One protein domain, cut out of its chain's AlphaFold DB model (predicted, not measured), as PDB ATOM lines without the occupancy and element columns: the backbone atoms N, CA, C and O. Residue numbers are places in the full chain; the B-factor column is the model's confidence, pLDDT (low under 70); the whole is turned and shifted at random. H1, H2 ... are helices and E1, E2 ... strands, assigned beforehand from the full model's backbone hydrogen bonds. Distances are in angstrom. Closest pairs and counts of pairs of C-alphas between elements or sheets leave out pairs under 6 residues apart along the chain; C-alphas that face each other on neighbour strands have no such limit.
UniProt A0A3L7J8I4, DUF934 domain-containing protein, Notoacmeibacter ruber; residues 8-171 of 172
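What this domain is: This is residues 8 to 171 of the 172 residues of the protein "DUF934 domain-containing protein" of Notoacmeibacter ruber (UniProt A0A3L7J8I4). Look for a curled, strongly twisted sheet of five parallel strands, like part of a barrel, with H4 and H5 covering one face and H1 on that same face towards the E1 edge; H6 sits past the E5 edge, and the unnamed tail, residues 142 to 171, extends the outline at one end. The printed part has 164 residues, under half of them in named elements, in the order E1 H1 H2 E2 H3 E3 H4 E4 H5 E5 H6; the sheet's order is E1 E2 E3 E4 E5. The class is mixed, helices and strands. By its radius of gyration of the C-alphas, 17.1 A, it is compact, yet its outline is elongated, 59 by 34 by 26 A.

Where its parts are: Residues 8 to 33 have no named element. Find C-alpha 34 at (-13.495, -14.219, -0.200), where E1, residues 34 to 37, begins. H1 is 38 to 42, H2 46 to 52, E2 56 to 60 and H3 66 to 72. E3, 78 to 83, is 16.0 A long; H4, 90 to 100, 15.8 A; E4, 106 to 111, 16.1 A; H5, 115 to 124, 15.1 A. E5 is 128 to 131; H6, 134 to 141, ends at C-alpha 141, (6.033, -8.315, 17.095).

How they stand to each other: Across the sheet, find N 57 and O 34 at 2.8 A for E1 and E2, N 60 and O 80 at 2.8 A for E2 and E3, N 83 and O 110 at 2.7 A for E3 and E4, and N 109 and O 128 at 2.8 A for E4 and E5. Four strand-helix-strand units, parallel neighbour strands joined through helices, have right-handed crossovers: E1, H1 H2, E2; E2, H3, E3; E3, H4, E4; E4, H5, E5. H4 and H5 make two layers with the sheet, helices on one face. H4 lies over E3 at a height over the sheet of 9.9 A. H4 and H5 touch, closest at the C-alphas of Val 96 and Thr 124, 5.5 A. H5 and H6 only just touch, with 3 pairs of C-alphas within 8 A, closest at Tyr 115 and Thr 136, 4.8 A. H3 is only just not on the sheet, with 4 pairs of C-alphas within 10 A; H2 and H6 are not on it. Every O i to N i+4 pair is within hydrogen-bond range in H1, H2, H4 and H6, but 0 of 3 in H3, with 3 of 4 O i to N i+3 pairs, and 4 of 6 in H5.

The domain as a whole: The C-alphas farthest apart, of Glu 26 and Arg 164, are 58.9 A apart. The printed part has no cut, and no link is long. Residues 147 to 171 have pLDDT under 70.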
ATOM      1  N   ILE A   8      -2.264 -10.047   9.547       94.81
ATOM      2  CA  ILE A   8      -3.469 -10.096  10.374       94.81
ATOM      3  C   ILE A   8      -3.066 -10.309  11.829       94.81
ATOM      4  O   ILE A   8      -2.384 -11.280  12.152       94.81
ATOM      5  N   TRP A   9      -3.483  -9.399  12.703       94.12
ATOM      6  CA  TRP A   9      -3.330  -9.505  14.153       94.12
ATOM      7  C   TRP A   9      -4.681  -9.828  14.794       94.12
ATOM      8  O   TRP A   9      -5.638  -9.087  14.577       94.12
ATOM      9  N   ASN A  10      -4.770 -10.898  15.588       91.56
ATOM     10  CA  ASN A  10      -6.027 -11.341  16.219       91.56
ATOM     11  C   ASN A  10      -6.236 -10.818  17.656       91.56
ATOM     12  O   ASN A  10      -7.099 -11.310  18.377       91.56
ATOM     13  N   GLY A  11      -5.413  -9.862  18.094       86.38
ATOM     14  CA  GLY A  11      -5.388  -9.361  19.471       86.38
ATOM     15  C   GLY A  11      -4.227  -9.918  20.297       86.38
ATOM     16  O   GLY A  11      -3.709  -9.197  21.143       86.38
ATOM     17  N   GLU A  12      -3.758 -11.131  19.993       86.06
ATOM     18  CA  GLU A  12      -2.693 -11.811  20.749       86.06
ATOM     19  C   GLU A  12      -1.503 -12.235  19.882       86.06
ATOM     20  O   GLU A  12      -0.361 -12.231  20.338       86.06
ATOM     21  N   THR A  13      -1.758 -12.643  18.636       90.31
ATOM     22  CA  THR A  13      -0.757 -13.203  17.720       90.31
ATOM     23  C   THR A  13      -1.042 -12.822  16.268       90.31
ATOM     24  O   THR A  13      -2.147 -12.405  15.903       90.31
ATOM     25  N   PHE A  14      -0.020 -12.967  15.421       93.19
ATOM     26  CA  PHE A  14      -0.185 -12.853  13.977       93.19
ATOM     27  C   PHE A  14      -0.693 -14.170  13.399       93.19
ATOM     28  O   PHE A  14      -0.109 -15.223  13.656       93.19
ATOM     29  N   VAL A  15      -1.743 -14.087  12.587       93.25
ATOM     30  CA  VAL A  15      -2.356 -15.226  11.898       93.25
ATOM     31  C   VAL A  15      -2.187 -15.093  10.385       93.25
ATOM     32  O   VAL A  15      -1.943 -14.002   9.862       93.25
ATOM     33  N   GLU A  16      -2.274 -16.220   9.683       89.88
ATOM     34  CA  GLU A  16      -2.241 -16.249   8.223       89.88
ATOM     35  C   GLU A  16      -3.552 -15.703   7.642       89.88
ATOM     36  O   GLU A  16      -4.628 -15.944   8.192       89.88
ATOM     37  N   ASP A  17      -3.464 -14.952   6.539       91.69
ATOM     38  CA  ASP A  17      -4.654 -14.461   5.847       91.69
ATOM     39  C   ASP A  17      -5.097 -15.433   4.754       91.69
ATOM     40  O   ASP A  17      -4.490 -15.532   3.686       91.69
ATOM     41  N   GLU A  18      -6.179 -16.155   5.023       91.19
ATOM     42  CA  GLU A  18      -6.774 -17.086   4.063       91.19
ATOM     43  C   GLU A  18      -7.750 -16.400   3.092       91.19
ATOM     44  O   GLU A  18      -8.086 -16.974   2.045       91.19
ATOM     45  N   TRP A  19      -8.188 -15.179   3.421       93.62
ATOM     46  CA  TRP A  19      -9.220 -14.444   2.698       93.62
ATOM     47  C   TRP A  19      -8.657 -13.725   1.476       93.62
ATOM     48  O   TRP A  19      -7.594 -13.114   1.520       93.62
ATOM     49  N   VAL A  20      -9.399 -13.779   0.372       92.50
ATOM     50  CA  VAL A  20      -9.061 -13.069  -0.866       92.50
ATOM     51  C   VAL A  20     -10.042 -11.925  -1.080       92.50
ATOM     52  O   VAL A  20     -11.254 -12.136  -1.094       92.50
ATOM     53  N   GLU A  21      -9.536 -10.712  -1.274       91.81
ATOM     54  CA  GLU A  21     -10.383  -9.589  -1.675       91.81
ATOM     55  C   GLU A  21     -10.766  -9.711  -3.154       91.81
ATOM     56  O   GLU A  21      -9.913  -9.918  -4.020       91.81
ATOM     57  N   ALA A  22     -12.059  -9.582  -3.441       92.75
ATOM     58  CA  ALA A  22     -12.597  -9.566  -4.792       92.75
ATOM     59  C   ALA A  22     -13.542  -8.369  -4.941       92.75
ATOM     60  O   ALA A  22     -14.418  -8.151  -4.115       92.75
ATOM     61  N   GLU A  23     -13.380  -7.581  -6.004       91.94
ATOM     62  CA  GLU A  23     -14.209  -6.384  -6.217       91.94
ATOM     63  C   GLU A  23     -15.574  -6.709  -6.840       91.94
ATOM     64  O   GLU A  23     -16.519  -5.932  -6.719       91.94
ATOM     65  N   THR A  24     -15.697  -7.864  -7.500       92.12
ATOM     66  CA  THR A  24     -16.942  -8.316  -8.132       92.12
ATOM     67  C   THR A  24     -17.168  -9.810  -7.917       92.12
ATOM     68  O   THR A  24     -16.257 -10.548  -7.539       92.12
ATOM     69  N   ILE A  25     -18.392 -10.270  -8.184       87.81
ATOM     70  CA  ILE A  25     -18.775 -11.684  -8.058       87.81
ATOM     71  C   ILE A  25     -17.981 -12.552  -9.049       87.81
ATOM     72  O   ILE A  25     -17.615 -13.682  -8.743       87.81
ATOM     73  N   GLU A  26     -17.663 -12.024 -10.229       88.25
ATOM     74  CA  GLU A  26     -16.899 -12.718 -11.271       88.25
ATOM     75  C   GLU A  26     -15.413 -12.847 -10.917       88.25
ATOM     76  O   GLU A  26     -14.733 -13.732 -11.433       88.25
ATOM     77  N   ALA A  27     -14.911 -11.982 -10.031       89.75
ATOM     78  CA  ALA A  27     -13.540 -12.021  -9.534       89.75
ATOM     79  C   ALA A  27     -13.343 -13.030  -8.385       89.75
ATOM     80  O   ALA A  27     -12.233 -13.161  -7.867       89.75
ATOM     81  N   LEU A  28     -14.395 -13.753  -7.978       89.00
ATOM     82  CA  LEU A  28     -14.309 -14.765  -6.933       89.00
ATOM     83  C   LEU A  28     -13.408 -15.933  -7.352       89.00
ATOM     84  O   LEU A  28     -13.634 -16.617  -8.351       89.00
ATOM     85  N   VAL A  29     -12.407 -16.216  -6.519       88.25
ATOM     86  CA  VAL A  29     -11.574 -17.411  -6.665       88.25
ATOM     87  C   VAL A  29     -12.324 -18.601  -6.079       88.25
ATOM     88  O   VAL A  29     -12.511 -18.691  -4.866       88.25
ATOM     89  N   LYS A  30     -12.748 -19.527  -6.943       85.50
ATOM     90  CA  LYS A  30     -13.546 -20.698  -6.557       85.50
ATOM     91  C   LYS A  30     -12.922 -21.464  -5.385       85.50
ATOM     92  O   LYS A  30     -11.711 -21.682  -5.360       85.50
ATOM     93  N   SER A  31     -13.762 -21.902  -4.445       88.06
ATOM     94  CA  SER A  31     -13.355 -22.676  -3.263       88.06
ATOM     95  C   SER A  31     -12.367 -21.971  -2.322       88.06
ATOM     96  O   SER A  31     -11.778 -22.632  -1.468       88.06
ATOM     97  N   ARG A  32     -12.194 -20.646  -2.425       93.06
ATOM     98  CA  ARG A  32     -11.431 -19.852  -1.452       93.06
ATOM     99  C   ARG A  32     -12.330 -18.888  -0.674       93.06
ATOM    100  O   ARG A  32     -13.247 -18.318  -1.270       93.06
ATOM    101  N   PRO A  33     -12.075 -18.673   0.631       94.69
ATOM    102  CA  PRO A  33     -12.741 -17.614   1.376       94.69
ATOM    103  C   PRO A  33     -12.505 -16.262   0.702       94.69
ATOM    104  O   PRO A  33     -11.374 -15.942   0.330       94.69
ATOM    105  N   ALA A  34     -13.567 -15.482   0.525       95.12
ATOM    106  CA  ALA A  34     -13.495 -14.219  -0.200       95.12
ATOM    107  C   ALA A  34     -14.201 -13.087   0.541       95.12
ATOM    108  O   ALA A  34     -15.182 -13.319   1.247       95.12
ATOM    109  N   ILE A  35     -13.714 -11.863   0.366       96.31
ATOM    110  CA  ILE A  35     -14.330 -10.643   0.890       96.31
ATOM    111  C   ILE A  35     -14.802  -9.813  -0.300       96.31
ATOM    112  O   ILE A  35     -14.003  -9.490  -1.177       96.31
ATOM    113  N   LEU A  36     -16.092  -9.471  -0.314       96.06
ATOM    114  CA  LEU A  36     -16.708  -8.649  -1.357       96.06
ATOM    115  C   LEU A  36     -17.153  -7.286  -0.812       96.06
ATOM    116  O   LEU A  36     -17.659  -7.237   0.310       96.06
ATOM    117  N   PRO A  37     -17.075  -6.198  -1.600       96.62
ATOM    118  CA  PRO A  37     -17.762  -4.947  -1.292       96.62
ATOM    119  C   PRO A  37     -19.254  -5.169  -1.032       96.62
ATOM    120  O   PRO A  37     -19.870  -6.032  -1.664       96.62
ATOM    121  N   LEU A  38     -19.858  -4.352  -0.163       95.94
ATOM    122  CA  LEU A  38     -21.279  -4.453   0.188       95.94
ATOM    123  C   LEU A  38     -22.197  -4.554  -1.039       95.94
ATOM    124  O   LEU A  38     -23.099  -5.387  -1.065       95.94
ATOM    125  N   THR A  39     -21.941  -3.749  -2.068       94.88
ATOM    126  CA  THR A  39     -22.741  -3.722  -3.301       94.88
ATOM    127  C   THR A  39     -22.700  -5.052  -4.059       94.88
ATOM    128  O   THR A  39     -23.743  -5.564  -4.460       94.88
ATOM    129  N   ALA A  40     -21.514  -5.645  -4.222       94.75
ATOM    130  CA  ALA A  40     -21.347  -6.952  -4.856       94.75
ATOM    131  C   ALA A  40     -21.921  -8.075  -3.981       94.75
ATOM    132  O   ALA A  40     -22.539  -9.008  -4.490       94.75
ATOM    133  N   TRP A  41     -21.772  -7.963  -2.662       95.31
ATOM    134  CA  TRP A  41     -22.313  -8.928  -1.714       95.31
ATOM    135  C   TRP A  41     -23.850  -8.957  -1.722       95.31
ATOM    136  O   TRP A  41     -24.440 -10.034  -1.712       95.31
ATOM    137  N   GLN A  42     -24.511  -7.800  -1.814       93.19
ATOM    138  CA  GLN A  42     -25.975  -7.706  -1.925       93.19
ATOM    139  C   GLN A  42     -26.521  -8.296  -3.230       93.19
ATOM    140  O   GLN A  42     -27.659  -8.756  -3.266       93.19
ATOM    141  N   ALA A  43     -25.721  -8.287  -4.297       92.62
ATOM    142  CA  ALA A  43     -26.088  -8.874  -5.581       92.62
ATOM    143  C   ALA A  43     -25.905 -10.407  -5.626       92.62
ATOM    144  O   ALA A  43     -26.284 -11.030  -6.619       92.62
ATOM    145  N   LEU A  44     -25.337 -11.029  -4.582       90.44
ATOM    146  CA  LEU A  44     -25.207 -12.484  -4.499       90.44
ATOM    147  C   LEU A  44     -26.547 -13.153  -4.185       90.44
ATOM    148  O   LEU A  44     -27.090 -13.013  -3.087       90.44
ATOM    149  N   ASP A  45     -26.999 -13.992  -5.109       89.94
ATOM    150  CA  ASP A  45     -28.063 -14.959  -4.862       89.94
ATOM    151  C   ASP A  45     -27.534 -16.252  -4.214       89.94
ATOM    152  O   ASP A  45     -26.328 -16.496  -4.095       89.94
ATOM    153  N   ASP A  46     -28.464 -17.089  -3.758       87.12
ATOM    154  CA  ASP A  46     -28.133 -18.333  -3.065       87.12
ATOM    155  C   ASP A  46     -27.479 -19.371  -3.989       87.12
ATOM    156  O   ASP A  46     -26.635 -20.144  -3.534       87.12
ATOM    157  N   GLU A  47     -27.803 -19.363  -5.286       88.56
ATOM    158  CA  GLU A  47     -27.202 -20.262  -6.279       88.56
ATOM    159  C   GLU A  47     -25.710 -19.960  -6.463       88.56
ATOM    160  O   GLU A  47     -24.876 -20.866  -6.397       88.56
ATOM    161  N   ARG A  48     -25.339 -18.681  -6.599       87.62
ATOM    162  CA  ARG A  48     -23.940 -18.244  -6.699       87.62
ATOM    163  C   ARG A  48     -23.165 -18.515  -5.417       87.62
ATOM    164  O   ARG A  48     -22.026 -18.977  -5.491       87.62
ATOM    165  N   LYS A  49     -23.773 -18.294  -4.245       86.56
ATOM    166  CA  LYS A  49     -23.154 -18.634  -2.949       86.56
ATOM    167  C   LYS A  49     -22.845 -20.130  -2.858       86.56
ATOM    168  O   LYS A  49     -21.742 -20.503  -2.463       86.56
ATOM    169  N   GLN A  50     -23.784 -20.984  -3.268       87.31
ATOM    170  CA  GLN A  50     -23.584 -22.436  -3.299       87.31
ATOM    171  C   GLN A  50     -22.521 -22.846  -4.327       87.31
ATOM    172  O   GLN A  50     -21.660 -23.668  -4.017       87.31
ATOM    173  N   ALA A  51     -22.533 -22.246  -5.519       88.94
ATOM    174  CA  ALA A  51     -21.566 -22.535  -6.577       88.94
ATOM    175  C   ALA A  51     -20.123 -22.143  -6.206       88.94
ATOM    176  O   ALA A  51     -19.179 -22.817  -6.635       88.94
ATOM    177  N   HIS A  52     -19.944 -21.080  -5.409       90.25
ATOM    178  CA  HIS A  52     -18.636 -20.654  -4.897       90.25
ATOM    179  C   HIS A  52     -18.026 -21.690  -3.944       90.25
ATOM    180  O   HIS A  52     -16.827 -21.974  -4.015       90.25
ATOM    181  N   GLY A  53     -18.859 -22.294  -3.087       89.44
ATOM    182  CA  GLY A  53     -18.474 -23.418  -2.228       89.44
ATOM    183  C   GLY A  53     -17.496 -23.072  -1.099       89.44
ATOM    184  O   GLY A  53     -16.877 -23.976  -0.544       89.44
ATOM    185  N   ALA A  54     -17.332 -21.789  -0.768       92.38
ATOM    186  CA  ALA A  54     -16.491 -21.309   0.327       92.38
ATOM    187  C   ALA A  54     -17.149 -20.120   1.060       92.38
ATOM    188  O   ALA A  54     -18.086 -19.518   0.529       92.38
ATOM    189  N   PRO A  55     -16.696 -19.770   2.279       94.19
ATOM    190  CA  PRO A  55     -17.246 -18.645   3.030       94.19
ATOM    191  C   PRO A  55     -17.057 -17.306   2.299       94.19
ATOM    192  O   PRO A  55     -15.990 -17.033   1.751       94.19
ATOM    193  N   ILE A  56     -18.083 -16.453   2.323       95.50
ATOM    194  CA  ILE A  56     -18.036 -15.104   1.741       95.50
ATOM    195  C   ILE A  56     -18.278 -14.082   2.851       95.50
ATOM    196  O   ILE A  56     -19.333 -14.079   3.487       95.50
ATOM    197  N   GLY A  57     -17.285 -13.230   3.083       95.94
ATOM    198  CA  GLY A  57     -17.360 -12.068   3.953       95.94
ATOM    199  C   GLY A  57     -17.742 -10.807   3.181       95.94
ATOM    200  O   GLY A  57     -17.744 -10.777   1.947       95.94
ATOM    201  N   VAL A  58     -18.047  -9.749   3.924       97.12
ATOM    202  CA  VAL A  58     -18.455  -8.455   3.363       97.12
ATOM    203  C   VAL A  58     -17.516  -7.342   3.821       97.12
ATOM    204  O   VAL A  58     -17.190  -7.257   5.004       97.12
ATOM    205  N   ARG A  59     -17.092  -6.482   2.891       97.44
ATOM    206  CA  ARG A  59     -16.365  -5.237   3.148       97.44
ATOM    207  C   ARG A  59     -17.349  -4.073   3.176       97.44
ATOM    208  O   ARG A  59     -18.131  -3.892   2.242       97.44
ATOM    209  N   ILE A  60     -17.305  -3.306   4.259       96.75
ATOM    210  CA  ILE A  60     -18.165  -2.154   4.522       96.75
ATOM    211  C   ILE A  60     -17.288  -0.906   4.538       96.75
ATOM    212  O   ILE A  60     -16.445  -0.731   5.425       96.75
ATOM    213  N   GLU A  61     -17.531  -0.009   3.592       95.44
ATOM    214  CA  GLU A  61     -16.864   1.284   3.545       95.44
ATOM    215  C   GLU A  61     -17.441   2.235   4.601       95.44
ATOM    216  O   GLU A  61     -18.571   2.054   5.067       95.44
ATOM    217  N   PRO A  62     -16.731   3.302   5.007       91.75
ATOM    218  CA  PRO A  62     -17.239   4.243   6.006       91.75
ATOM    219  C   PRO A  62     -18.584   4.884   5.640       91.75
ATOM    220  O   PRO A  62     -19.378   5.178   6.537       91.75
ATOM    221  N   GLY A  63     -18.869   5.051   4.345       92.31
ATOM    222  CA  GLY A  63     -20.134   5.589   3.832       92.31
ATOM    223  C   GLY A  63     -21.312   4.612   3.839       92.31
ATOM    224  O   GLY A  63     -22.453   5.061   3.798       92.31
ATOM    225  N   ASP A  64     -21.054   3.309   3.942       94.31
ATOM    226  CA  ASP A  64     -22.084   2.280   3.793       94.31
ATOM    227  C   ASP A  64     -22.966   2.136   5.038       94.31
ATOM    228  O   ASP A  64     -22.504   2.301   6.175       94.31
ATOM    229  N   ASP A  65     -24.231   1.760   4.850       93.19
ATOM    230  CA  ASP A  65     -25.125   1.441   5.963       93.19
ATOM    231  C   ASP A  65     -25.078  -0.055   6.303       93.19
ATOM    232  O   ASP A  65     -25.291  -0.922   5.459       93.19
ATOM    233  N   ILE A  66     -24.843  -0.352   7.582       94.88
ATOM    234  CA  ILE A  66     -24.816  -1.725   8.098       94.88
ATOM    235  C   ILE A  66     -26.210  -2.348   8.202       94.88
ATOM    236  O   ILE A  66     -26.301  -3.555   8.408       94.88
ATOM    237  N   SER A  67     -27.289  -1.562   8.080       93.62
ATOM    238  CA  SER A  67     -28.668  -2.078   8.084       93.62
ATOM    239  C   SER A  67     -28.877  -3.192   7.053       93.62
ATOM    240  O   SER A  67     -29.566  -4.165   7.341       93.62
ATOM    241  N   ALA A  68     -28.177  -3.104   5.920       92.56
ATOM    242  CA  ALA A  68     -28.183  -4.078   4.835       92.56
ATOM    243  C   ALA A  68     -27.733  -5.499   5.220       92.56
ATOM    244  O   ALA A  68     -28.041  -6.444   4.499       92.56
ATOM    245  N   ILE A  69     -26.979  -5.658   6.313       93.88
ATOM    246  CA  ILE A  69     -26.392  -6.948   6.711       93.88
ATOM    247  C   ILE A  69     -26.921  -7.466   8.052       93.88
ATOM    248  O   ILE A  69     -26.538  -8.559   8.472       93.88
ATOM    249  N   LEU A  70     -27.800  -6.716   8.730       93.44
ATOM    250  CA  LEU A  70     -28.285  -7.068  10.072       93.44
ATOM    251  C   LEU A  70     -29.069  -8.389  10.097       93.44
ATOM    252  O   LEU A  70     -28.923  -9.163  11.041       93.44
ATOM    253  N   ASP A  71     -29.822  -8.689   9.041       93.31
ATOM    254  CA  ASP A  71     -30.603  -9.930   8.941       93.31
ATOM    255  C   ASP A  71     -29.738 -11.162   8.610       93.31
ATOM    256  O   ASP A  71     -30.198 -12.300   8.681       93.31
ATOM    257  N   HIS A  72     -28.457 -10.950   8.285       92.31
ATOM    258  CA  HIS A  72     -27.518 -11.988   7.852       92.31
ATOM    259  C   HIS A  72     -26.375 -12.227   8.849       92.31
ATOM    260  O   HIS A  72     -25.457 -13.003   8.580       92.31
ATOM    261  N   LEU A  73     -26.417 -11.595  10.025       92.94
ATOM    262  CA  LEU A  73     -25.343 -11.670  11.023       92.94
ATOM    263  C   LEU A  73     -25.066 -13.091  11.529       92.94
ATOM    264  O   LEU A  73     -23.952 -13.373  11.961       92.94
ATOM    265  N   THR A  74     -26.049 -13.990  11.479       91.44
ATOM    266  CA  THR A  74     -25.894 -15.385  11.919       91.44
ATOM    267  C   THR A  74     -25.114 -16.247  10.931       91.44
ATOM    268  O   THR A  74     -24.525 -17.245  11.339       91.44
ATOM    269  N   THR A  75     -25.101 -15.886   9.646       91.25
ATOM    270  CA  THR A  75     -24.435 -16.656   8.584       91.25
ATOM    271  C   THR A  75     -23.147 -16.005   8.101       91.25
ATOM    272  O   THR A  75     -22.325 -16.685   7.491       91.25
ATOM    273  N   LEU A  76     -22.951 -14.711   8.373       94.38
ATOM    274  CA  LEU A  76     -21.777 -13.960   7.945       94.38
ATOM    275  C   LEU A  76     -20.515 -14.359   8.733       94.38
ATOM    276  O   LEU A  76     -20.391 -14.017   9.911       94.38
ATOM    277  N   PRO A  77     -19.529 -15.009   8.092       94.69
ATOM    278  CA  PRO A  77     -18.307 -15.447   8.769       94.69
ATOM    279  C   PRO A  77     -17.396 -14.271   9.152       94.69
ATOM    280  O   PRO A  77     -16.757 -14.300  10.202       94.69
ATOM    281  N   LEU A  78     -17.352 -13.236   8.305       96.88
ATOM    282  CA  LEU A  78     -16.450 -12.101   8.446       96.88
ATOM    283  C   LEU A  78     -17.087 -10.812   7.913       96.88
ATOM    284  O   LEU A  78     -17.660 -10.787   6.820       96.88
ATOM    285  N   ILE A  79     -16.926  -9.730   8.673       97.81
ATOM    286  CA  ILE A  79     -17.230  -8.357   8.270       97.81
ATOM    287  C   ILE A  79     -15.929  -7.549   8.328       97.81
ATOM    288  O   ILE A  79     -15.383  -7.318   9.407       97.81
ATOM    289  N   ALA A  80     -15.440  -7.100   7.174       97.38
ATOM    290  CA  ALA A  80     -14.314  -6.181   7.067       97.38
ATOM    291  C   ALA A  80     -14.829  -4.735   7.098       97.38
ATOM    292  O   ALA A  80     -15.652  -4.347   6.273       97.38
ATOM    293  N   LEU A  81     -14.363  -3.927   8.047       97.00
ATOM    294  CA  LEU A  81     -14.677  -2.502   8.120       97.00
ATOM    295  C   LEU A  81     -13.464  -1.695   7.663       97.00
ATOM    296  O   LEU A  81     -12.389  -1.790   8.264       97.00
ATOM    297  N   SER A  82     -13.654  -0.894   6.618       94.69
ATOM    298  CA  SER A  82     -12.581  -0.114   6.007       94.69
ATOM    299  C   SER A  82     -12.265   1.159   6.797       94.69
ATOM    300  O   SER A  82     -13.157   1.848   7.305       94.69
ATOM    301  N   PHE A  83     -10.978   1.485   6.855       91.94
ATOM    302  CA  PHE A  83     -10.390   2.711   7.382       91.94
ATOM    303  C   PHE A  83      -9.528   3.342   6.278       91.94
ATOM    304  O   PHE A  83      -8.316   3.123   6.237       91.94
ATOM    305  N   PRO A  84     -10.127   4.100   5.342       88.50
ATOM    306  CA  PRO A  84      -9.390   4.686   4.219       88.50
ATOM    307  C   PRO A  84      -8.374   5.746   4.666       88.50
ATOM    308  O   PRO A  84      -7.401   6.003   3.964       88.50
ATOM    309  N   ALA A  85      -8.602   6.366   5.824       86.38
ATOM    310  CA  ALA A  85      -7.674   7.278   6.473       86.38
ATOM    311  C   ALA A  85      -7.792   7.129   7.993       86.38
ATOM    312  O   ALA A  85      -8.903   6.950   8.501       86.38
ATOM    313  N   TYR A  86      -6.682   7.298   8.722       76.50
ATOM    314  CA  TYR A  86      -6.664   7.232  10.191       76.50
ATOM    315  C   TYR A  86      -7.653   8.191  10.883       76.50
ATOM    316  O   TYR A  86      -8.019   7.974  12.039       76.50
ATOM    317  N   THR A  87      -8.080   9.261  10.204       80.88
ATOM    318  CA  THR A  87      -9.030  10.256  10.721       80.88
ATOM    319  C   THR A  87     -10.493   9.818  10.629       80.88
ATOM    320  O   THR A  87     -11.355  10.467  11.227       80.88
ATOM    321  N   ASP A  88     -10.806   8.740   9.903       83.62
ATOM    322  CA  ASP A  88     -12.180   8.267   9.750       83.62
ATOM    323  C   ASP A  88     -12.570   7.302  10.875       83.62
ATOM    324  O   ASP A  88     -12.242   6.117  10.872       83.62
ATOM    325  N   GLY A  89     -13.316   7.818  11.850       86.31
ATOM    326  CA  GLY A  89     -13.774   7.039  12.997       86.31
ATOM    327  C   GLY A  89     -15.104   6.294  12.805       86.31
ATOM    328  O   GLY A  89     -15.580   5.649  13.743       86.31
ATOM    329  N   ARG A  90     -15.767   6.380  11.643       92.12
ATOM    330  CA  ARG A  90     -17.145   5.858  11.478       92.12
ATOM    331  C   ARG A  90     -17.224   4.344  11.658       92.12
ATOM    332  O   ARG A  90     -18.199   3.840  12.222       92.12
ATOM    333  N   SER A  91     -16.179   3.633  11.250       94.62
ATOM    334  CA  SER A  91     -16.080   2.180  11.369       94.62
ATOM    335  C   SER A  91     -16.065   1.696  12.827       94.62
ATOM    336  O   SER A  91     -16.646   0.650  13.113       94.62
ATOM    337  N   TYR A  92     -15.578   2.492  13.790       94.25
ATOM    338  CA  TYR A  92     -15.707   2.165  15.221       94.25
ATOM    339  C   TYR A  92     -17.164   2.083  15.674       94.25
ATOM    340  O   TYR A  92     -17.575   1.148  16.360       94.25
ATOM    341  N   SER A  93     -17.979   3.055  15.255       94.56
ATOM    342  CA  SER A  93     -19.401   3.082  15.612       94.56
ATOM    343  C   SER A  93     -20.153   1.905  14.993       94.56
ATOM    344  O   SER A  93     -21.065   1.357  15.615       94.56
ATOM    345  N   LYS A  94     -19.751   1.477  13.790       95.88
ATOM    346  CA  LYS A  94     -20.300   0.289  13.126       95.88
ATOM    347  C   LYS A  94     -19.948  -0.990  13.884       95.88
ATOM    348  O   LYS A  94     -20.858  -1.764  14.165       95.88
ATOM    349  N   ALA A  95     -18.692  -1.170  14.301       96.25
ATOM    350  CA  ALA A  95     -18.269  -2.334  15.084       96.25
ATOM    351  C   ALA A  95     -19.083  -2.487  16.381       96.25
ATOM    352  O   ALA A  95     -19.660  -3.547  16.639       96.25
ATOM    353  N   VAL A  96     -19.247  -1.396  17.137       95.69
ATOM    354  CA  VAL A  96     -20.058  -1.396  18.367       95.69
ATOM    355  C   VAL A  96     -21.517  -1.753  18.074       95.69
ATOM    356  O   VAL A  96     -22.129  -2.516  18.825       95.69
ATOM    357  N   ARG A  97     -22.100  -1.222  16.991       95.56
ATOM    358  CA  ARG A  97     -23.479  -1.547  16.589       95.56
ATOM    359  C   ARG A  97     -23.630  -3.019  16.204       95.56
ATOM    360  O   ARG A  97     -24.600  -3.631  16.635       95.56
ATOM    361  N   LEU A  98     -22.674  -3.590  15.472       96.25
ATOM    362  CA  LEU A  98     -22.671  -5.009  15.097       96.25
ATOM    363  C   LEU A  98     -22.602  -5.915  16.333       96.25
ATOM    364  O   LEU A  98     -23.411  -6.830  16.469       96.25
ATOM    365  N   ARG A  99     -21.708  -5.616  17.286       95.44
ATOM    366  CA  ARG A  99     -21.632  -6.364  18.553       95.44
ATOM    367  C   ARG A  99     -22.911  -6.251  19.376       95.44
ATOM    368  O   ARG A  99     -23.391  -7.254  19.892       95.44
ATOM    369  N   ARG A 100     -23.514  -5.060  19.457       95.00
ATOM    370  CA  ARG A 100     -24.811  -4.859  20.136       95.00
ATOM    371  C   ARG A 100     -25.966  -5.587  19.453       95.00
ATOM    372  O   ARG A 100     -26.885  -6.008  20.143       95.00
ATOM    373  N   ALA A 101     -25.908  -5.747  18.133       94.75
ATOM    374  CA  ALA A 101     -26.855  -6.552  17.368       94.75
ATOM    375  C   ALA A 101     -26.627  -8.070  17.529       94.75
ATOM    376  O   ALA A 101     -27.348  -8.858  16.929       94.75
ATOM    377  N   GLY A 102     -25.649  -8.489  18.342       94.31
ATOM    378  CA  GLY A 102     -25.377  -9.895  18.631       94.31
ATOM    379  C   GLY A 102     -24.449 -10.578  17.629       94.31
ATOM    380  O   GLY A 102     -24.353 -11.801  17.649       94.31
ATOM    381  N   TYR A 103     -23.752  -9.832  16.765       96.56
ATOM    382  CA  TYR A 103     -22.786 -10.430  15.846       96.56
ATOM    383  C   TYR A 103     -21.604 -11.039  16.609       96.56
ATOM    384  O   TYR A 103     -20.868 -10.324  17.296       96.56
ATOM    385  N   THR A 104     -21.390 -12.345  16.447       94.25
ATOM    386  CA  THR A 104     -20.294 -13.096  17.083       94.25
ATOM    387  C   THR A 104     -19.170 -13.466  16.120       94.25
ATOM    388  O   THR A 104     -18.150 -13.976  16.569       94.25
ATOM    389  N   GLY A 105     -19.342 -13.230  14.815       94.44
ATOM    390  CA  GLY A 105     -18.311 -13.509  13.816       94.44
ATOM    391  C   GLY A 105     -17.154 -12.508  13.850       94.44
ATOM    392  O   GLY A 105     -17.104 -11.588  14.683       94.44
ATOM    393  N   THR A 106     -16.213 -12.678  12.926       96.62
ATOM    394  CA  THR A 106     -15.006 -11.853  12.863       96.62
ATOM    395  C   THR A 106     -15.337 -10.451  12.363       96.62
ATOM    396  O   THR A 106     -15.853 -10.280  11.261       96.62
ATOM    397  N   ILE A 107     -15.002  -9.425  13.152       97.56
ATOM    398  CA  ILE A 107     -14.949  -8.039  12.664       97.56
ATOM    399  C   ILE A 107     -13.482  -7.708  12.409       97.56
ATOM    400  O   ILE A 107     -12.699  -7.641  13.361       97.56
ATOM    401  N   ARG A 108     -13.123  -7.514  11.138       97.06
ATOM    402  CA  ARG A 108     -11.760  -7.205  10.702       97.06
ATOM    403  C   ARG A 108     -11.623  -5.714  10.387       97.06
ATOM    404  O   ARG A 108     -12.402  -5.188   9.600       97.06
ATOM    405  N   ALA A 109     -10.645  -5.027  10.968       96.12
ATOM    406  CA  ALA A 109     -10.266  -3.682  10.530       96.12
ATOM    407  C   ALA A 109      -9.348  -3.794   9.309       96.12
ATOM    408  O   ALA A 109      -8.363  -4.530   9.366       96.12
ATOM    409  N   VAL A 110      -9.648  -3.073   8.229       94.12
ATOM    410  CA  VAL A 110      -8.806  -3.029   7.019       94.12
ATOM    411  C   VAL A 110      -8.479  -1.585   6.645       94.12
ATOM    412  O   VAL A 110      -9.317  -0.704   6.815       94.12
ATOM    413  N   GLY A 111      -7.271  -1.328   6.143       90.44
ATOM    414  CA  GLY A 111      -6.816   0.011   5.750       90.44
ATOM    415  C   GLY A 111      -5.726   0.574   6.664       90.44
ATOM    416  O   GLY A 111      -4.785  -0.133   7.025       90.44
ATOM    417  N   ASP A 112      -5.827   1.859   7.001       89.44
ATOM    418  CA  ASP A 112      -4.809   2.595   7.761       89.44
ATOM    419  C   ASP A 112      -4.933   2.332   9.272       89.44
ATOM    420  O   ASP A 112      -5.504   3.124  10.023       89.44
ATOM    421  N   VAL A 113      -4.438   1.167   9.706       91.06
ATOM    422  CA  VAL A 113      -4.418   0.750  11.116       91.06
ATOM    423  C   VAL A 113      -3.087   1.127  11.767       91.06
ATOM    424  O   VAL A 113      -2.029   0.598  11.407       91.06
ATOM    425  N   LEU A 114      -3.150   2.008  12.767       91.38
ATOM    426  CA  LEU A 114      -1.989   2.499  13.513       91.38
ATOM    427  C   LEU A 114      -1.920   1.919  14.931       91.38
ATOM    428  O   LEU A 114      -2.935   1.592  15.543       91.38
ATOM    429  N   TYR A 115      -0.705   1.823  15.476       91.25
ATOM    430  CA  TYR A 115      -0.442   1.244  16.799       91.25
ATOM    431  C   TYR A 115      -1.253   1.881  17.937       91.25
ATOM    432  O   TYR A 115      -1.755   1.175  18.808       91.25
ATOM    433  N   ASP A 116      -1.411   3.204  17.931       90.00
ATOM    434  CA  ASP A 116      -2.173   3.945  18.943       90.00
ATOM    435  C   ASP A 116      -3.676   3.622  18.925       90.00
ATOM    436  O   ASP A 116      -4.360   3.784  19.935       90.00
ATOM    437  N   GLN A 117      -4.180   3.114  17.800       90.38
ATOM    438  CA  GLN A 117      -5.583   2.772  17.616       90.38
ATOM    439  C   GLN A 117      -5.909   1.325  17.999       90.38
ATOM    440  O   GLN A 117      -7.071   1.032  18.282       90.38
ATOM    441  N   VAL A 118      -4.912   0.435  18.047       91.50
ATOM    442  CA  VAL A 118      -5.094  -1.013  18.265       91.50
ATOM    443  C   VAL A 118      -5.931  -1.296  19.513       91.50
ATOM    444  O   VAL A 118      -6.922  -2.022  19.437       91.50
ATOM    445  N   ASP A 119      -5.599  -0.668  20.644       89.44
ATOM    446  CA  ASP A 119      -6.359  -0.848  21.886       89.44
ATOM    447  C   ASP A 119      -7.818  -0.391  21.743       89.44
ATOM    448  O   ASP A 119      -8.754  -1.064  22.176       89.44
ATOM    449  N   HIS A 120      -8.039   0.755  21.099       90.62
ATOM    450  CA  HIS A 120      -9.387   1.268  20.897       90.62
ATOM    451  C   HIS A 120     -10.209   0.368  19.962       90.62
ATOM    452  O   HIS A 120     -11.397   0.138  20.215       90.62
ATOM    453  N   MET A 121      -9.586  -0.187  18.920       93.12
ATOM    454  CA  MET A 121     -10.209  -1.149  18.011       93.12
ATOM    455  C   MET A 121     -10.645  -2.412  18.767       93.12
ATOM    456  O   MET A 121     -11.820  -2.772  18.728       93.12
ATOM    457  N   ILE A 122      -9.770  -3.030  19.558       91.44
ATOM    458  CA  ILE A 122     -10.134  -4.229  20.335       91.44
ATOM    459  C   ILE A 122     -11.342  -3.936  21.246       91.44
ATOM    460  O   ILE A 122     -12.373  -4.606  21.174       91.44
ATOM    461  N   ARG A 123     -11.299  -2.830  21.999       87.69
ATOM    462  CA  ARG A 123     -12.380  -2.434  22.929       87.69
ATOM    463  C   ARG A 123     -13.726  -2.144  22.270       87.69
ATOM    464  O   ARG A 123     -14.759  -2.221  22.940       87.69
ATOM    465  N   THR A 124     -13.718  -1.718  21.009       92.38
ATOM    466  CA  THR A 124     -14.930  -1.410  20.228       92.38
ATOM    467  C   THR A 124     -15.472  -2.631  19.487       92.38
ATOM    468  O   THR A 124     -16.552  -2.552  18.897       92.38
ATOM    469  N   GLY A 125     -14.801  -3.778  19.620       92.12
ATOM    470  CA  GLY A 125     -15.304  -5.083  19.213       92.12
ATOM    471  C   GLY A 125     -14.624  -5.672  17.985       92.12
ATOM    472  O   GLY A 125     -15.136  -6.665  17.461       92.12
ATOM    473  N   PHE A 126     -13.522  -5.089  17.510       96.19
ATOM    474  CA  PHE A 126     -12.725  -5.682  16.438       96.19
ATOM    475  C   PHE A 126     -12.023  -6.950  16.934       96.19
ATOM    476  O   PHE A 126     -11.440  -6.958  18.013       96.19
ATOM    477  N   SER A 127     -12.100  -8.015  16.137       95.06
ATOM    478  CA  SER A 127     -11.457  -9.306  16.426       95.06
ATOM    479  C   SER A 127     -10.143  -9.477  15.673       95.06
ATOM    480  O   SER A 127      -9.252 -10.166  16.146       95.06
ATOM    481  N   GLU A 128     -10.027  -8.864  14.495       95.88
ATOM    482  CA  GLU A 128      -8.843  -8.964  13.648       95.88
ATOM    483  C   GLU A 128      -8.467  -7.595  13.091       95.88
ATOM    484  O   GLU A 128      -9.334  -6.785  12.764       95.88
ATOM    485  N   LEU A 129      -7.171  -7.342  12.943       95.62
ATOM    486  CA  LEU A 129      -6.633  -6.107  12.385       95.62
ATOM    487  C   LEU A 129      -5.703  -6.452  11.221       95.62
ATOM    488  O   LEU A 129      -4.691  -7.121  11.425       95.62
ATOM    489  N   ALA A 130      -6.027  -5.991  10.014       95.06
ATOM    490  CA  ALA A 130      -5.149  -6.090   8.855       95.06
ATOM    491  C   ALA A 130      -4.203  -4.884   8.834       95.06
ATOM    492  O   ALA A 130      -4.595  -3.771   8.486       95.06
ATOM    493  N   ILE A 131      -2.953  -5.109   9.232       93.75
ATOM    494  CA  ILE A 131      -1.973  -4.047   9.476       93.75
ATOM    495  C   ILE A 131      -0.926  -4.055   8.363       93.75
ATOM    496  O   ILE A 131      -0.198  -5.034   8.188       93.75
ATOM    497  N   SER A 132      -0.820  -2.946   7.631       92.12
ATOM    498  CA  SER A 132       0.230  -2.711   6.625       92.12
ATOM    499  C   SER A 132       1.358  -1.804   7.137       92.12
ATOM    500  O   SER A 132       2.462  -1.811   6.594       92.12
ATOM    501  N   ASN A 133       1.114  -1.037   8.204       91.88
ATOM    502  CA  ASN A 133       2.076  -0.091   8.757       91.88
ATOM    503  C   ASN A 133       3.264  -0.805   9.437       91.88
ATOM    504  O   ASN A 133       3.109  -1.457  10.471       91.88
ATOM    505  N   GLU A 134       4.478  -0.628   8.903       91.69
ATOM    506  CA  GLU A 134       5.674  -1.324   9.403       91.69
ATOM    507  C   GLU A 134       6.015  -1.028  10.868       91.69
ATOM    508  O   GLU A 134       6.500  -1.913  11.573       91.69
ATOM    509  N   GLN A 135       5.813   0.207  11.335       91.38
ATOM    510  CA  GLN A 135       6.122   0.564  12.723       91.38
ATOM    511  C   GLN A 135       5.179  -0.161  13.681       91.38
ATOM    512  O   GLN A 135       5.625  -0.716  14.683       91.38
ATOM    513  N   THR A 136       3.898  -0.214  13.328       90.94
ATOM    514  CA  THR A 136       2.880  -0.940  14.089       90.94
ATOM    515  C   THR A 136       3.202  -2.431  14.135       90.94
ATOM    516  O   THR A 136       3.222  -3.020  15.214       90.94
ATOM    517  N   LEU A 137       3.571  -3.024  12.994       92.69
ATOM    518  CA  LEU A 137       4.001  -4.423  12.932       92.69
ATOM    519  C   LEU A 137       5.225  -4.698  13.813       92.69
ATOM    520  O   LEU A 137       5.252  -5.709  14.509       92.69
ATOM    521  N   LYS A 138       6.235  -3.818  13.800       92.62
ATOM    522  CA  LYS A 138       7.439  -3.966  14.636       92.62
ATOM    523  C   LYS A 138       7.090  -3.962  16.123       92.62
ATOM    524  O   LYS A 138       7.515  -4.869  16.828       92.62
ATOM    525  N   LYS A 139       6.290  -2.997  16.578       91.69
ATOM    526  CA  LYS A 139       5.894  -2.886  17.990       91.69
ATOM    527  C   LYS A 139       5.113  -4.104  18.479       91.69
ATOM    528  O   LYS A 139       5.466  -4.687  19.498       91.69
ATOM    529  N   LEU A 140       4.118  -4.546  17.706       90.31
ATOM    530  CA  LEU A 140       3.322  -5.727  18.052       90.31
ATOM    531  C   LEU A 140       4.165  -7.010  18.055       90.31
ATOM    532  O   LEU A 140       4.031  -7.831  18.955       90.31
ATOM    533  N   ARG A 141       5.095  -7.173  17.103       91.06
ATOM    534  CA  ARG A 141       6.033  -8.315  17.095       91.06
ATOM    535  C   ARG A 141       7.000  -8.307  18.275       91.06
ATOM    536  O   ARG A 141       7.427  -9.374  18.701       91.06
ATOM    537  N   ASN A 142       7.337  -7.126  18.787       90.06
ATOM    538  CA  ASN A 142       8.162  -6.975  19.982       90.06
ATOM    539  C   ASN A 142       7.377  -7.219  21.283       90.06
ATOM    540  O   ASN A 142       7.982  -7.194  22.352       90.06
ATOM    541  N   GLY A 143       6.060  -7.448  21.206       83.56
ATOM    542  CA  GLY A 143       5.204  -7.629  22.376       83.56
ATOM    543  C   GLY A 143       4.959  -6.338  23.154       83.56
ATOM    544  O   GLY A 143       4.670  -6.399  24.345       83.56
ATOM    545  N   GLU A 144       5.099  -5.167  22.520       84.19
ATOM    546  CA  GLU A 144       4.674  -3.915  23.145       84.19
ATOM    547  C   GLU A 144       3.147  -3.944  23.291       84.19
ATOM    548  O   GLU A 144       2.424  -4.085  22.300       84.19
ATOM    549  N   GLU A 145       2.660  -3.843  24.530       74.88
ATOM    550  CA  GLU A 145       1.225  -3.826  24.804       74.88
ATOM    551  C   GLU A 145       0.611  -2.514  24.280       74.88
ATOM    552  O   GLU A 145       1.057  -1.415  24.644       74.88
ATOM    553  N   PRO A 146      -0.397  -2.583  23.396       76.56
ATOM    554  CA  PRO A 146      -1.080  -1.393  22.919       76.56
ATOM    555  C   PRO A 146      -1.998  -0.824  24.010       76.56
ATOM    556  O   PRO A 146      -2.784  -1.538  24.630       76.56
ATOM    557  N   GLY A 147      -1.961   0.499  24.195       69.62
ATOM    558  CA  GLY A 147      -2.896   1.230  25.055       69.62
ATOM    559  C   GLY A 147      -2.304   1.747  26.369       69.62
ATOM    560  O   GLY A 147      -1.102   1.940  26.506       69.62
ATOM    561  N   ILE A 148      -3.196   2.070  27.313       66.19
ATOM    562  CA  ILE A 148      -2.868   2.643  28.629       66.19
ATOM    563  C   ILE A 148      -3.430   1.725  29.725       66.19
ATOM    564  O   ILE A 148      -4.610   1.356  29.678       66.19
ATOM    565  N   ASP A 149      -2.620   1.426  30.744       55.38
ATOM    566  CA  ASP A 149      -2.928   0.497  31.851       55.38
ATOM    567  C   ASP A 149      -4.139   0.892  32.713       55.38
ATOM    568  O   ASP A 149      -4.710   0.065  33.432       55.38
ATOM    569  N   GLN A 150      -4.514   2.174  32.708       57.56
ATOM    570  CA  GLN A 150      -5.561   2.726  33.569       57.56
ATOM    571  C   GLN A 150      -6.604   3.484  32.764       57.56
ATOM    572  O   GLN A 150      -6.282   4.413  32.023       57.56
ATOM    573  N   ARG A 151      -7.874   3.103  32.942       59.41
ATOM    574  CA  ARG A 151      -8.969   3.576  32.087       59.41
ATOM    575  C   ARG A 151     -10.152   4.076  32.914       59.41
ATOM    576  O   ARG A 151     -10.494   3.509  33.953       59.41
ATOM    577  N   TYR A 152     -10.763   5.157  32.423       54.66
ATOM    578  CA  TYR A 152     -11.946   5.805  33.008       54.66
ATOM    579  C   TYR A 152     -13.272   5.375  32.352       54.66
ATOM    580  O   TYR A 152     -14.329   5.590  32.937       54.66
ATOM    581  N   GLN A 153     -13.244   4.810  31.137       59.59
ATOM    582  CA  GLN A 153     -14.441   4.499  30.341       59.59
ATOM    583  C   GLN A 153     -14.627   2.987  30.143       59.59
ATOM    584  O   GLN A 153     -13.627   2.310  29.896       59.59
ATOM    585  N   PRO A 154     -15.877   2.484  30.154       56.22
ATOM    586  CA  PRO A 154     -16.172   1.068  29.942       56.22
ATOM    587  C   PRO A 154     -15.789   0.590  28.526       56.22
ATOM    588  O   PRO A 154     -15.926   1.348  27.561       56.22
ATOM    589  N   SER A 155     -15.304  -0.645  28.391       59.66
ATOM    590  CA  SER A 155     -15.142  -1.375  27.117       59.66
ATOM    591  C   SER A 155     -16.239  -2.431  26.908       59.66
ATOM    592  O   SER A 155     -17.074  -2.659  27.784       59.66
ATOM    593  N   LEU A 156     -16.267  -3.059  25.725       57.34
ATOM    594  CA  LEU A 156     -17.132  -4.217  25.455       57.34
ATOM    595  C   LEU A 156     -16.642  -5.514  26.133       57.34
ATOM    596  O   LEU A 156     -17.403  -6.478  26.193       57.34
ATOM    597  N   ASP A 157     -15.417  -5.535  26.667       53.06
ATOM    598  CA  ASP A 157     -14.839  -6.694  27.353       53.06
ATOM    599  C   ASP A 157     -15.259  -6.810  28.826       53.06
ATOM    600  O   ASP A 157     -15.725  -5.865  29.469       53.06
ATOM    601  N   LYS A 158     -15.050  -8.002  29.403       47.00
ATOM    602  CA  LYS A 158     -15.233  -8.253  30.840       47.00
ATOM    603  C   LYS A 158     -14.120  -7.576  31.650       47.00
ATOM    604  O   LYS A 158     -13.060  -8.147  31.873       47.00
ATOM    605  N   GLU A 159     -14.383  -6.378  32.157       51.50
ATOM    606  CA  GLU A 159     -13.444  -5.648  33.019       51.50
ATOM    607  C   GLU A 159     -13.364  -6.217  34.456       51.50
ATOM    608  O   GLU A 159     -14.387  -6.499  35.093       51.50
ATOM    609  N   ARG A 160     -12.155  -6.283  35.044       47.94
ATOM    610  CA  ARG A 160     -11.984  -6.504  36.498       47.94
ATOM    611  C   ARG A 160     -12.250  -5.205  37.263       47.94
ATOM    612  O   ARG A 160     -11.582  -4.187  37.075       47.94
ATOM    613  N   LYS A 161     -13.221  -5.233  38.182       46.09
ATOM    614  CA  LYS A 161     -13.507  -4.097  39.075       46.09
ATOM    615  C   LYS A 161     -12.340  -3.863  40.042       46.09
ATOM    616  O   LYS A 161     -11.894  -4.796  40.701       46.09
ATOM    617  N   THR A 162     -11.878  -2.617  40.179       50.12
ATOM    618  CA  THR A 162     -10.899  -2.246  41.218       50.12
ATOM    619  C   THR A 162     -11.602  -1.937  42.541       50.12
ATOM    620  O   THR A 162     -12.709  -1.398  42.551       50.12
ATOM    621  N   ASN A 163     -10.952  -2.265  43.661       53.12
ATOM    622  CA  ASN A 163     -11.520  -2.152  45.012       53.12
ATOM    623  C   ASN A 163     -11.301  -0.773  45.675       53.12
ATOM    624  O   ASN A 163     -11.471  -0.645  46.881       53.12
ATOM    625  N   ARG A 164     -10.848   0.252  44.929       50.91
ATOM    626  CA  ARG A 164     -10.483   1.564  45.511       50.91
ATOM    627  C   ARG A 164     -11.335   2.740  45.028       50.91
ATOM    628  O   ARG A 164     -11.605   3.622  45.830       50.91
ATOM    629  N   PHE A 165     -11.822   2.736  43.781       51.19
ATOM    630  CA  PHE A 165     -12.779   3.737  43.283       51.19
ATOM    631  C   PHE A 165     -13.731   3.115  42.252       51.19
ATOM    632  O   PHE A 165     -13.284   2.432  41.331       51.19
ATOM    633  N   ALA A 166     -15.041   3.369  42.377       52.81
ATOM    634  CA  ALA A 166     -16.083   2.732  41.558       52.81
ATOM    635  C   ALA A 166     -15.925   2.951  40.037       52.81
ATOM    636  O   ALA A 166     -16.367   2.104  39.256       52.81
ATOM    637  N   TRP A 167     -15.260   4.045  39.647       52.78
ATOM    638  CA  TRP A 167     -15.023   4.495  38.270       52.78
ATOM    639  C   TRP A 167     -13.661   4.083  37.683       52.78
ATOM    640  O   TRP A 167     -13.417   4.320  36.507       52.78
ATOM    641  N   ARG A 168     -12.760   3.480  38.474       45.56
ATOM    642  CA  ARG A 168     -11.409   3.108  38.019       45.56
ATOM    643  C   ARG A 168     -11.354   1.625  37.648       45.56
ATOM    644  O   ARG A 168     -11.820   0.774  38.424       45.56
ATOM    645  N   ARG A 169     -10.778   1.322  36.480       56.28
ATOM    646  CA  ARG A 169     -10.655  -0.030  35.902       56.28
ATOM    647  C   ARG A 169      -9.261  -0.242  35.291       56.28
ATOM    648  O   ARG A 169      -8.636   0.723  34.849       56.28
ATOM    649  N   HIS A 170      -8.786  -1.488  35.321       46.34
ATOM    650  CA  HIS A 170      -7.560  -1.940  34.651       46.34
ATOM    651  C   HIS A 170      -7.927  -2.725  33.388       46.34
ATOM    652  O   HIS A 170      -8.974  -3.380  33.377       46.34
ATOM    653  N   ALA A 171      -7.076  -2.652  32.361       43.25
ATOM    654  CA  ALA A 171      -7.093  -3.628  31.274       43.25
ATOM    655  C   ALA A 171      -6.881  -5.036  31.866       43.25
ATOM    656  O   ALA A 171      -6.205  -5.168  32.892       43.25
TER     657      ALA A 171